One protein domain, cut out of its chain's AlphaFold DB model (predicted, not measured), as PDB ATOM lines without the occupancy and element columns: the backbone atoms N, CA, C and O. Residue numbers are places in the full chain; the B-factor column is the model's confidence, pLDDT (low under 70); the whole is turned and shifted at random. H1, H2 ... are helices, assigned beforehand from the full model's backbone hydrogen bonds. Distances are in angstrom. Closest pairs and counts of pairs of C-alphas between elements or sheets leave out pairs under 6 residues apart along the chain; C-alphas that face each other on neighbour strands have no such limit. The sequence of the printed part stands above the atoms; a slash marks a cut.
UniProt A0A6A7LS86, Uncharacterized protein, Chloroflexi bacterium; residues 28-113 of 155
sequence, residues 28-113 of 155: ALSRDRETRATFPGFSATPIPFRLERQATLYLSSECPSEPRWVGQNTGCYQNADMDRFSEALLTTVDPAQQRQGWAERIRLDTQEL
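Overview. This is residues 28 to 113 of the 155 residues of an uncharacterized protein of Chloroflexi bacterium (UniProt A0A6A7LS86). At one end of an elongated model the longest helix, H4, and H3 fold back on each other as a hairpin, with short H2 on H3 making a triangle of three helices; short H1 sits far off at the other end, and long loops fill the stretch between. The loop of residues 57 to 79 leaves H2, reaches back toward H1 and returns to H3. The 86 printed residues hold four named helices, in the order H1, H2, H3, H4, and no named strand; the class is all helix, though 42 of the 86 residues, under half, are in named elements. The whole is only just compact, close to loose, with a radius of gyration of the C-alphas of 14.1 A, and spans 46 by 24 by 23 A.

Along the chain. Find C-alpha 95 at (-32.782, -47.498, 17.273); from there H4, residues 95 to 112, runs 25.6 A to C-alpha 112 at (-28.191, -34.716, 39.003). Just before it in the chain is H3, residues 80 to 91, 17.0 A from first to last C-alpha. Look further back for H2, residues 51 to 56, 8.8 A long. H1, residues 33 to 38, begins at C-alpha 33 at (-48.432, -44.580, 49.661) and is 8.6 A long.

Arrangement. Start from H4, which touches H3; their closest C-alphas, those of Leu 89 and Gln 98, are 6.2 A apart. The two form a helical hairpin, running opposite ways at a shallow tilt of 25 degrees. Next, look at residues 86 to 90, with which alone H3 touches H2: the closest C-alphas, those of Ala 55 and Ser 86, are 5.1 A apart. H2 and H3 are a helical hairpin too, running opposite ways at a steep tilt of 40 degrees. H2 and H4 are near each other, with 5 pairs of C-alphas within 10 A. H1 is apart from H2, H3 and H4. In H1, H2 and H4 every O i to N i+4 pair is within hydrogen-bond range; in H3, 7 of 8 are.

Size, cuts and confidence. The two C-alphas farthest apart, those of Ala 28 and Ala 96, are 46.5 A from each other, while the first and last printed C-alphas, 28 and 113, are 30.1 A apart. The printed part has no cut. Two links are long: residues 39 to 50 between H1 and H2, and residues 57 to 79 between H2 and H3. The link from H3 to H4, 3 residues, is tight. The mean pLDDT of the printed part is 92.5, and no printed residue is under 70.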
ATOM      1  N   ALA A  28     -47.614 -51.516  59.275       91.38
ATOM      2  CA  ALA A  28     -48.866 -51.064  58.668       91.38
ATOM      3  C   ALA A  28     -48.686 -49.872  57.704       91.38
ATOM      4  O   ALA A  28     -49.344 -49.825  56.670       91.38
ATOM      5  N   LEU A  29     -47.763 -48.952  58.006       92.00
ATOM      6  CA  LEU A  29     -47.477 -47.767  57.190       92.00
ATOM      7  C   LEU A  29     -46.363 -47.999  56.161       92.00
ATOM      8  O   LEU A  29     -46.224 -47.237  55.213       92.00
ATOM      9  N   SER A  30     -45.590 -49.082  56.284       88.19
ATOM     10  CA  SER A  30     -44.490 -49.402  55.356       88.19
ATOM     11  C   SER A  30     -44.919 -49.546  53.889       88.19
ATOM     12  O   SER A  30     -44.108 -49.362  52.982       88.19
ATOM     13  N   ARG A  31     -46.192 -49.884  53.647       88.56
ATOM     14  CA  ARG A  31     -46.791 -50.007  52.309       88.56
ATOM     15  C   ARG A  31     -47.763 -48.874  51.986       88.56
ATOM     16  O   ARG A  31     -48.291 -48.848  50.875       88.56
ATOM     17  N   ASP A  32     -47.998 -47.972  52.933       93.06
ATOM     18  CA  ASP A  32     -48.864 -46.821  52.735       93.06
ATOM     19  C   ASP A  32     -48.210 -45.830  51.763       93.06
ATOM     20  O   ASP A  32     -47.017 -45.529  51.853       93.06
ATOM     21  N   ARG A  33     -48.978 -45.371  50.773       93.12
ATOM     22  CA  ARG A  33     -48.432 -44.580  49.661       93.12
ATOM     23  C   ARG A  33     -48.101 -43.158  50.081       93.12
ATOM     24  O   ARG A  33     -47.048 -42.656  49.697       93.12
ATOM     25  N   GLU A  34     -48.968 -42.551  50.883       94.06
ATOM     26  CA  GLU A  34     -48.760 -41.212  51.427       94.06
ATOM     27  C   GLU A  34     -47.511 -41.182  52.302       94.06
ATOM     28  O   GLU A  34     -46.607 -40.379  52.066       94.06
ATOM     29  N   THR A  35     -47.402 -42.126  53.240       93.00
ATOM     30  CA  THR A  35     -46.233 -42.249  54.115       93.00
ATOM     31  C   THR A  35     -44.956 -42.397  53.290       93.00
ATOM     32  O   THR A  35     -43.988 -41.683  53.527       93.00
ATOM     33  N   ARG A  36     -44.932 -43.277  52.282       90.62
ATOM     34  CA  ARG A  36     -43.740 -43.478  51.440       90.62
ATOM     35  C   ARG A  36     -43.354 -42.259  50.600       90.62
ATOM     36  O   ARG A  36     -42.168 -42.090  50.346       90.62
ATOM     37  N   ALA A  37     -44.322 -41.462  50.152       92.44
ATOM     38  CA  ALA A  37     -44.080 -40.276  49.329       92.44
ATOM     39  C   ALA A  37     -43.676 -39.042  50.153       92.44
ATOM     40  O   ALA A  37     -42.968 -38.172  49.657       92.44
ATOM     41  N   THR A  38     -44.130 -38.953  51.404       91.25
ATOM     42  CA  THR A  38     -43.924 -37.774  52.266       91.25
ATOM     43  C   THR A  38     -42.828 -37.962  53.312       91.25
ATOM     44  O   THR A  38     -42.397 -36.985  53.926       91.25
ATOM     45  N   PHE A  39     -42.359 -39.195  53.534       90.62
ATOM     46  CA  PHE A  39     -41.340 -39.472  54.539       90.62
ATOM     47  C   PHE A  39     -40.017 -38.755  54.205       90.62
ATOM     48  O   PHE A  39     -39.427 -39.025  53.157       90.62
ATOM     49  N   PRO A  40     -39.500 -37.880  55.092       87.06
ATOM     50  CA  PRO A  40     -38.304 -37.089  54.824       87.06
ATOM     51  C   PRO A  40     -37.038 -37.927  55.058       87.06
ATOM     52  O   PRO A  40     -36.348 -37.782  56.068       87.06
ATOM     53  N   GLY A  41     -36.741 -38.836  54.131       87.62
ATOM     54  CA  GLY A  41     -35.576 -39.711  54.206       87.62
ATOM     55  C   GLY A  41     -35.248 -40.407  52.891       87.62
ATOM     56  O   GLY A  41     -35.888 -40.190  51.866       87.62
ATOM     57  N   PHE A  42     -34.234 -41.270  52.931       87.94
ATOM     58  CA  PHE A  42     -33.876 -42.117  51.798       87.94
ATOM     59  C   PHE A  42     -34.669 -43.420  51.841       87.94
ATOM     60  O   PHE A  42     -34.814 -44.035  52.899       87.94
ATOM     61  N   SER A  43     -35.133 -43.872  50.678       88.31
ATOM     62  CA  SER A  43     -35.706 -45.205  50.521       88.31
ATOM     63  C   SER A  43     -34.811 -46.051  49.622       88.31
ATOM     64  O   SER A  43     -34.376 -45.611  48.560       88.31
ATOM     65  N   ALA A  44     -34.524 -47.276  50.057       89.25
ATOM     66  CA  ALA A  44     -33.843 -48.271  49.242       89.25
ATOM     67  C   ALA A  44     -34.898 -49.241  48.710       89.25
ATOM     68  O   ALA A  44     -35.476 -50.017  49.471       89.25
ATOM     69  N   THR A  45     -35.183 -49.167  47.412       86.38
ATOM     70  CA  THR A  45     -36.156 -50.042  46.749       86.38
ATOM     71  C   THR A  45     -35.514 -50.625  45.491       86.38
ATOM     72  O   THR A  45     -34.914 -49.865  44.732       86.38
ATOM     73  N   PRO A  46     -35.624 -51.942  45.237       86.38
ATOM     74  CA  PRO A  46     -35.207 -52.504  43.960       86.38
ATOM     75  C   PRO A  46     -36.076 -51.949  42.827       86.38
ATOM     76  O   PRO A  46     -37.293 -51.783  42.965       86.38
ATOM     77  N   ILE A  47     -35.442 -51.651  41.697       83.50
ATOM     78  CA  ILE A  47     -36.116 -51.154  40.500       83.50
ATOM     79  C   ILE A  47     -35.782 -52.116  39.356       83.50
ATOM     80  O   ILE A  47     -34.611 -52.206  38.984       83.50
ATOM     81  N   PRO A  48     -36.775 -52.812  38.767       79.12
ATOM     82  CA  PRO A  48     -36.573 -53.591  37.559       79.12
ATOM     83  C   PRO A  48     -35.915 -52.763  36.468       79.12
ATOM     84  O   PRO A  48     -36.334 -51.636  36.171       79.12
ATOM     85  N   PHE A  49     -34.956 -53.374  35.790       78.81
ATOM     86  CA  PHE A  49     -34.301 -52.765  34.648       78.81
ATOM     87  C   PHE A  49     -35.106 -53.013  33.362       78.81
ATOM     88  O   PHE A  49     -34.663 -53.696  32.446       78.81
ATOM     89  N   ARG A  50     -36.335 -52.478  33.306       81.62
ATOM     90  CA  ARG A  50     -37.164 -52.446  32.085       81.62
ATOM     91  C   ARG A  50     -37.071 -51.063  31.458       81.62
ATOM     92  O   ARG A  50     -37.266 -50.082  32.171       81.62
ATOM     93  N   LEU A  51     -36.797 -50.982  30.159       83.56
ATOM     94  CA  LEU A  51     -36.530 -49.709  29.479       83.56
ATOM     95  C   LEU A  51     -37.690 -48.719  29.621       83.56
ATOM     96  O   LEU A  51     -37.461 -47.556  29.929       83.56
ATOM     97  N   GLU A  52     -38.931 -49.183  29.495       85.12
ATOM     98  CA  GLU A  52     -40.120 -48.340  29.637       85.12
ATOM     99  C   GLU A  52     -40.222 -47.781  31.059       85.12
ATOM    100  O   GLU A  52     -40.458 -46.592  31.252       85.12
ATOM    101  N   ARG A  53     -39.964 -48.630  32.064       87.19
ATOM    102  CA  ARG A  53     -39.967 -48.219  33.473       87.19
ATOM    103  C   ARG A  53     -38.846 -47.230  33.773       87.19
ATOM    104  O   ARG A  53     -39.061 -46.288  34.525       87.19
ATOM    105  N   GLN A  54     -37.659 -47.438  33.209       89.44
ATOM    106  CA  GLN A  54     -36.547 -46.503  33.368       89.44
ATOM    107  C   GLN A  54     -36.890 -45.152  32.735       89.44
ATOM    108  O   GLN A  54     -36.652 -44.121  33.354       89.44
ATOM    109  N   ALA A  55     -37.532 -45.136  31.565       91.94
ATOM    110  CA  ALA A  55     -37.904 -43.895  30.895       91.94
ATOM    111  C   ALA A  55     -38.873 -43.063  31.748       91.94
ATOM    112  O   ALA A  55     -38.718 -41.854  31.826       91.94
ATOM    113  N   THR A  56     -39.822 -43.689  32.450       93.00
ATOM    114  CA  THR A  56     -40.850 -42.957  33.210       93.00
ATOM    115  C   THR A  56     -40.487 -42.645  34.662       93.00
ATOM    116  O   THR A  56     -41.139 -41.809  35.279       93.00
ATOM    117  N   LEU A  57     -39.480 -43.308  35.240       91.50
ATOM    118  CA  LEU A  57     -39.226 -43.320  36.690       91.50
ATOM    119  C   LEU A  57     -39.083 -41.932  37.338       91.50
ATOM    120  O   LEU A  57     -39.500 -41.752  38.482       91.50
ATOM    121  N   TYR A  58     -38.490 -40.980  36.617       94.31
ATOM    122  CA  TYR A  58     -38.171 -39.633  37.107       94.31
ATOM    123  C   TYR A  58     -38.911 -38.529  36.352       94.31
ATOM    124  O   TYR A  58     -38.493 -37.375  36.404       94.31
ATOM    125  N   LEU A  59     -39.999 -38.876  35.658       95.56
ATOM    126  CA  LEU A  59     -40.894 -37.869  35.108       95.56
ATOM    127  C   LEU A  59     -41.505 -37.050  36.251       95.56
ATOM    128  O   LEU A  59     -41.978 -37.604  37.250       95.56
ATOM    129  N   SER A  60     -41.547 -35.732  36.092       96.44
ATOM    130  CA  SER A  60     -42.183 -34.828  37.056       96.44
ATOM    131  C   SER A  60     -43.685 -35.120  37.189       96.44
ATOM    132  O   SER A  60     -44.265 -34.977  38.264       96.44
ATOM    133  N   SER A  61     -44.321 -35.593  36.110       95.25
ATOM    134  CA  SER A  61     -45.728 -36.020  36.093       95.25
ATOM    135  C   SER A  61     -46.000 -37.282  36.921       95.25
ATOM    136  O   SER A  61     -47.144 -37.531  37.293       95.25
ATOM    137  N   GLU A  62     -44.960 -38.044  37.261       95.75
ATOM    138  CA  GLU A  62     -45.033 -39.243  38.099       95.75
ATOM    139  C   GLU A  62     -44.807 -38.938  39.590       95.75
ATOM    140  O   GLU A  62     -44.633 -39.867  40.383       95.75
ATOM    141  N   CYS A  63     -44.790 -37.660  39.993       96.19
ATOM    142  CA  CYS A  63     -44.784 -37.255  41.399       96.19
ATOM    143  C   CYS A  63     -46.083 -37.700  42.104       96.19
ATOM    144  O   CYS A  63     -47.171 -37.241  41.737       96.19
ATOM    145  N   PRO A  64     -46.002 -38.520  43.168       95.94
ATOM    146  CA  PRO A  64     -47.164 -38.860  43.972       95.94
ATOM    147  C   PRO A  64     -47.790 -37.622  44.614       95.94
ATOM    148  O   PRO A  64     -47.111 -36.837  45.269       95.94
ATOM    149  N   SER A  65     -49.103 -37.479  44.464       95.19
ATOM    150  CA  SER A  65     -49.872 -36.381  45.056       95.19
ATOM    151  C   SER A  65     -51.268 -36.828  45.497       95.19
ATOM    152  O   SER A  65     -51.743 -37.919  45.149       95.19
ATOM    153  N   GLU A  66     -51.927 -35.998  46.303       94.69
ATOM    154  CA  GLU A  66     -53.299 -36.231  46.751       94.69
ATOM    155  C   GLU A  66     -54.285 -36.421  45.580       94.69
ATOM    156  O   GLU A  66     -54.097 -35.876  44.493       94.69
ATOM    157  N   PRO A  67     -55.379 -37.181  45.782       93.62
ATOM    158  CA  PRO A  67     -55.754 -37.876  47.018       93.62
ATOM    159  C   PRO A  67     -55.257 -39.329  47.074       93.62
ATOM    160  O   PRO A  67     -55.601 -40.065  47.993       93.62
ATOM    161  N   ARG A  68     -54.521 -39.798  46.058       93.69
ATOM    162  CA  ARG A  68     -54.207 -41.234  45.895       93.69
ATOM    163  C   ARG A  68     -52.731 -41.573  46.047       93.69
ATOM    164  O   ARG A  68     -52.415 -42.764  46.142       93.69
ATOM    165  N   TRP A  69     -51.859 -40.565  46.027       95.00
ATOM    166  CA  TRP A  69     -50.409 -40.699  46.152       95.00
ATOM    167  C   TRP A  69     -49.853 -41.754  45.185       95.00
ATOM    168  O   TRP A  69     -49.104 -42.654  45.557       95.00
ATOM    169  N   VAL A  70     -50.297 -41.689  43.927       94.50
ATOM    170  CA  VAL A  70     -49.866 -42.594  42.852       94.50
ATOM    171  C   VAL A  70     -48.778 -41.915  42.042       94.50
ATOM    172  O   VAL A  70     -48.922 -40.751  41.694       94.50
ATOM    173  N   GLY A  71     -47.730 -42.665  41.729       93.19
ATOM    174  CA  GLY A  71     -46.617 -42.196  40.923       93.19
ATOM    175  C   GLY A  71     -45.365 -43.003  41.233       93.19
ATOM    176  O   GLY A  71     -45.214 -43.532  42.340       93.19
ATOM    177  N   GLN A  72     -44.491 -43.169  40.246       90.25
ATOM    178  CA  GLN A  72     -43.233 -43.897  40.444       90.25
ATOM    179  C   GLN A  72     -42.117 -43.013  41.012       90.25
ATOM    180  O   GLN A  72     -41.208 -43.522  41.673       90.25
ATOM    181  N   ASN A  73     -42.218 -41.696  40.828       93.81
ATOM    182  CA  ASN A  73     -41.230 -40.717  41.255       93.81
ATOM    183  C   ASN A  73     -41.427 -40.355  42.737       93.81
ATOM    184  O   ASN A  73     -41.831 -39.253  43.095       93.81
ATOM    185  N   THR A  74     -41.186 -41.323  43.624       90.44
ATOM    186  CA  THR A  74     -41.475 -41.194  45.069       90.44
ATOM    187  C   THR A  74     -40.711 -40.081  45.787       90.44
ATOM    188  O   THR A  74     -41.207 -39.582  46.789       90.44
ATOM    189  N   GLY A  75     -39.549 -39.662  45.276       90.19
ATOM    190  CA  GLY A  75     -38.811 -38.497  45.784       90.19
ATOM    191  C   GLY A  75     -39.269 -37.163  45.186       90.19
ATOM    192  O   GLY A  75     -38.720 -36.125  45.537       90.19
ATOM    193  N   CYS A  76     -40.238 -37.203  44.267       93.94
ATOM    194  CA  CYS A  76     -40.714 -36.087  43.459       93.94
ATOM    195  C   CYS A  76     -39.579 -35.224  42.881       93.94
ATOM    196  O   CYS A  76     -39.562 -34.000  43.007       93.94
ATOM    197  N   TYR A  77     -38.607 -35.886  42.250       95.06
ATOM    198  CA  TYR A  77     -37.561 -35.219  41.481       95.06
ATOM    199  C   TYR A  77     -38.178 -34.476  40.290       95.06
ATOM    200  O   TYR A  77     -39.061 -35.015  39.628       95.06
ATOM    201  N   GLN A  78     -37.724 -33.256  40.005       96.38
ATOM    202  CA  GLN A  78     -38.254 -32.445  38.906       96.38
ATOM    203  C   GLN A  78     -37.115 -31.811  38.119       96.38
ATOM    204  O   GLN A  78     -36.294 -31.083  38.678       96.38
ATOM    205  N   ASN A  79     -37.077 -32.070  36.813       96.56
ATOM    206  CA  ASN A  79     -36.094 -31.494  35.905       96.56
ATOM    207  C   ASN A  79     -36.652 -31.486  34.473       96.56
ATOM    208  O   ASN A  79     -36.984 -32.534  33.923       96.56
ATOM    209  N   ALA A  80     -36.721 -30.305  33.856       96.88
ATOM    210  CA  ALA A  80     -37.332 -30.140  32.537       96.88
ATOM    211  C   ALA A  80     -36.572 -30.870  31.412       96.88
ATOM    212  O   ALA A  80     -37.187 -31.323  30.447       96.88
ATOM    213  N   ASP A  81     -35.246 -31.010  31.524       95.56
ATOM    214  CA  ASP A  81     -34.467 -31.797  30.567       95.56
ATOM    215  C   ASP A  81     -34.727 -33.294  30.736       95.56
ATOM    216  O   ASP A  81     -34.858 -33.998  29.733       95.56
ATOM    217  N   MET A  82     -34.869 -33.771  31.979       95.56
ATOM    218  CA  MET A  82     -35.250 -35.159  32.255       95.56
ATOM    219  C   MET A  82     -36.610 -35.486  31.639       95.56
ATOM    220  O   MET A  82     -36.730 -36.505  30.954       95.56
ATOM    221  N   ASP A  83     -37.599 -34.610  31.831       96.00
ATOM    222  CA  ASP A  83     -38.936 -34.759  31.250       96.00
ATOM    223  C   ASP A  83     -38.859 -34.830  29.721       96.00
ATOM    224  O   ASP A  83     -39.304 -35.805  29.115       96.00
ATOM    225  N   ARG A  84     -38.170 -33.868  29.093       94.75
ATOM    226  CA  ARG A  84     -38.002 -33.811  27.634       94.75
ATOM    227  C   ARG A  84     -37.337 -35.066  27.062       94.75
ATOM    228  O   ARG A  84     -37.798 -35.597  26.051       94.75
ATOM    229  N   PHE A  85     -36.231 -35.527  27.652       93.06
ATOM    230  CA  PHE A  85     -35.528 -36.719  27.163       93.06
ATOM    231  C   PHE A  85     -36.359 -37.987  27.352       93.06
ATOM    232  O   PHE A  85     -36.396 -38.839  26.464       93.06
ATOM    233  N   SER A  86     -37.047 -38.101  28.484       93.25
ATOM    234  CA  SER A  86     -37.885 -39.251  28.813       93.25
ATOM    235  C   SER A  86     -39.107 -39.347  27.895       93.25
ATOM    236  O   SER A  86     -39.369 -40.413  27.341       93.25
ATOM    237  N   GLU A  87     -39.802 -38.239  27.636       93.50
ATOM    238  CA  GLU A  87     -40.923 -38.186  26.685       93.50
ATOM    239  C   GLU A  87     -40.484 -38.507  25.247       93.50
ATOM    240  O   GLU A  87     -41.162 -39.249  24.525       93.50
ATOM    241  N   ALA A  88     -39.313 -38.013  24.831       93.44
ATOM    242  CA  ALA A  88     -38.743 -38.350  23.530       93.44
ATOM    243  C   ALA A  88     -38.426 -39.852  23.422       93.44
ATOM    244  O   ALA A  88     -38.728 -40.475  22.402       93.44
ATOM    245  N   LEU A  89     -37.870 -40.464  24.473       94.50
ATOM    246  CA  LEU A  89     -37.572 -41.901  24.505       94.50
ATOM    247  C   LEU A  89     -38.824 -42.776  24.364       94.50
ATOM    248  O   LEU A  89     -38.747 -43.832  23.742       94.50
ATOM    249  N   LEU A  90     -39.972 -42.332  24.885       91.56
ATOM    250  CA  LEU A  90     -41.243 -43.063  24.779       91.56
ATOM    251  C   LEU A  90     -41.837 -43.063  23.362       91.56
ATOM    252  O   LEU A  90     -42.670 -43.911  23.049       91.56
ATOM    253  N   THR A  91     -41.434 -42.120  22.510       93.75
ATOM    254  CA  THR A  91     -42.010 -41.925  21.167       93.75
ATOM    255  C   THR A  91     -41.027 -42.211  20.030       93.75
ATOM    256  O   THR A  91     -41.441 -42.457  18.895       93.75
ATOM    257  N   THR A  92     -39.725 -42.225  20.312       95.19
ATOM    258  CA  THR A  92     -38.678 -42.496  19.322       95.19
ATOM    259  C   THR A  92     -38.648 -43.979  18.962       95.19
ATOM    260  O   THR A  92     -38.424 -44.817  19.829       95.19
ATOM    261  N   VAL A  93     -38.812 -44.319  17.682       94.88
ATOM    262  CA  VAL A  93     -38.765 -45.717  17.192       94.88
ATOM    263  C   VAL A  93     -37.408 -46.072  16.577       94.88
ATOM    264  O   VAL A  93     -36.997 -47.230  16.621       94.88
ATOM    265  N   ASP A  94     -36.687 -45.091  16.020       97.12
ATOM    266  CA  ASP A  94     -35.384 -45.335  15.401       97.12
ATOM    267  C   ASP A  94     -34.345 -45.796  16.450       97.12
ATOM    268  O   ASP A  94     -34.089 -45.076  17.422       97.12
ATOM    269  N   PRO A  95     -33.698 -46.963  16.269       94.81
ATOM    270  CA  PRO A  95     -32.782 -47.498  17.273       94.81
ATOM    271  C   PRO A  95     -31.528 -46.650  17.507       94.81
ATOM    272  O   PRO A  95     -30.961 -46.692  18.600       94.81
ATOM    273  N   ALA A  96     -31.037 -45.925  16.497       96.62
ATOM    274  CA  ALA A  96     -29.859 -45.076  16.667       96.62
ATOM    275  C   ALA A  96     -30.203 -43.835  17.497       96.62
ATOM    276  O   ALA A  96     -29.462 -43.503  18.425       96.62
ATOM    277  N   GLN A  97     -31.355 -43.225  17.227       95.88
ATOM    278  CA  GLN A  97     -31.885 -42.107  18.005       95.88
ATOM    279  C   GLN A  97     -32.223 -42.525  19.441       95.88
ATOM    280  O   GLN A  97     -31.843 -41.821  20.373       95.88
ATOM    281  N   GLN A  98     -32.832 -43.701  19.654       94.44
ATOM    282  CA  GLN A  98     -33.069 -44.213  21.010       94.44
ATOM    283  C   GLN A  98     -31.766 -44.364  21.802       94.44
ATOM    284  O   GLN A  98     -31.700 -43.949  22.957       94.44
ATOM    285  N   ARG A  99     -30.710 -44.936  21.201       94.81
ATOM    286  CA  ARG A  99     -29.411 -45.090  21.882       94.81
ATOM    287  C   ARG A  99     -28.818 -43.749  22.298       94.81
ATOM    288  O   ARG A  99     -28.285 -43.645  23.399       94.81
ATOM    289  N   GLN A 100     -28.916 -42.737  21.438       95.12
ATOM    290  CA  GLN A 100     -28.469 -41.384  21.767       95.12
ATOM    291  C   GLN A 100     -29.308 -40.780  22.899       95.12
ATOM    292  O   GLN A 100     -28.741 -40.281  23.865       95.12
ATOM    293  N   GLY A 101     -30.639 -40.906  22.838       94.06
ATOM    294  CA  GLY A 101     -31.535 -40.449  23.903       94.06
ATOM    295  C   GLY A 101     -31.224 -41.095  25.257       94.06
ATOM    296  O   GLY A 101     -31.160 -40.407  26.272       94.06
ATOM    297  N   TRP A 102     -30.944 -42.402  25.272       94.56
ATOM    298  CA  TRP A 102     -30.539 -43.108  26.487       94.56
ATOM    299  C   TRP A 102     -29.182 -42.644  27.009       94.56
ATOM    300  O   TRP A 102     -29.030 -42.488  28.218       94.56
ATOM    301  N   ALA A 103     -28.210 -42.396  26.127       94.88
ATOM    302  CA  ALA A 103     -26.902 -41.887  26.530       94.88
ATOM    303  C   ALA A 103     -27.011 -40.509  27.205       94.88
ATOM    304  O   ALA A 103     -26.417 -40.299  28.263       94.88
ATOM    305  N   GLU A 104     -27.818 -39.603  26.645       93.94
ATOM    306  CA  GLU A 104     -28.058 -38.282  27.237       93.94
ATOM    307  C   GLU A 104     -28.820 -38.371  28.564       93.94
ATOM    308  O   GLU A 104     -28.450 -37.712  29.536       93.94
ATOM    309  N   ARG A 105     -29.830 -39.245  28.660       93.38
ATOM    310  CA  ARG A 105     -30.555 -39.469  29.918       93.38
ATOM    311  C   ARG A 105     -29.639 -40.022  31.012       93.38
ATOM    312  O   ARG A 105     -29.663 -39.515  32.126       93.38
ATOM    313  N   ILE A 106     -28.808 -41.021  30.701       93.50
ATOM    314  CA  ILE A 106     -27.842 -41.591  31.656       93.50
ATOM    315  C   ILE A 106     -26.833 -40.529  32.096       93.50
ATOM    316  O   ILE A 106     -26.511 -40.439  33.279       93.50
ATOM    317  N   ARG A 107     -26.354 -39.691  31.170       95.12
ATOM    318  CA  ARG A 107     -25.491 -38.560  31.518       95.12
ATOM    319  C   ARG A 107     -26.177 -37.647  32.536       95.12
ATOM    320  O   ARG A 107     -25.563 -37.345  33.556       95.12
ATOM    321  N   LEU A 108     -27.431 -37.265  32.296       94.94
ATOM    322  CA  LEU A 108     -28.199 -36.428  33.218       94.94
ATOM    323  C   LEU A 108     -28.414 -37.115  34.579       94.94
ATOM    324  O   LEU A 108     -28.156 -36.500  35.610       94.94
ATOM    325  N   ASP A 109     -28.779 -38.401  34.591       93.19
ATOM    326  CA  ASP A 109     -28.920 -39.208  35.815       93.19
ATOM    327  C   ASP A 109     -27.632 -39.185  36.657       93.19
ATOM    328  O   ASP A 109     -27.683 -39.049  37.877       93.19
ATOM    329  N   THR A 110     -26.459 -39.285  36.021       95.06
ATOM    330  CA  THR A 110     -25.166 -39.268  36.731       95.06
ATOM    331  C   THR A 110     -24.729 -37.887  37.219       95.06
ATOM    332  O   THR A 110     -23.874 -37.807  38.098       95.06
ATOM    333  N   GLN A 111     -25.282 -36.809  36.657       96.06
ATOM    334  CA  GLN A 111     -24.963 -35.432  37.045       96.06
ATOM    335  C   GLN A 111     -25.871 -34.934  38.173       96.06
ATOM    336  O   GLN A 111     -25.380 -34.345  39.133       96.06
ATOM    337  N   GLU A 112     -27.172 -35.203  38.066       95.56
ATOM    338  CA  GLU A 112     -28.191 -34.716  39.003       95.56
ATOM    339  C   GLU A 112     -28.458 -35.699  40.154       95.56
ATOM    340  O   GLU A 112     -28.974 -35.303  41.196       95.56
ATOM    341  N   LEU A 113     -28.090 -36.977  39.982       94.31
ATOM    342  CA  LEU A 113     -28.235 -38.046  40.977       94.31
ATOM    343  C   LEU A 113     -29.651 -38.132  41.593       94.31
ATOM    344  O   LEU A 113     -29.781 -38.142  42.823       94.31
TER     345      LEU A 113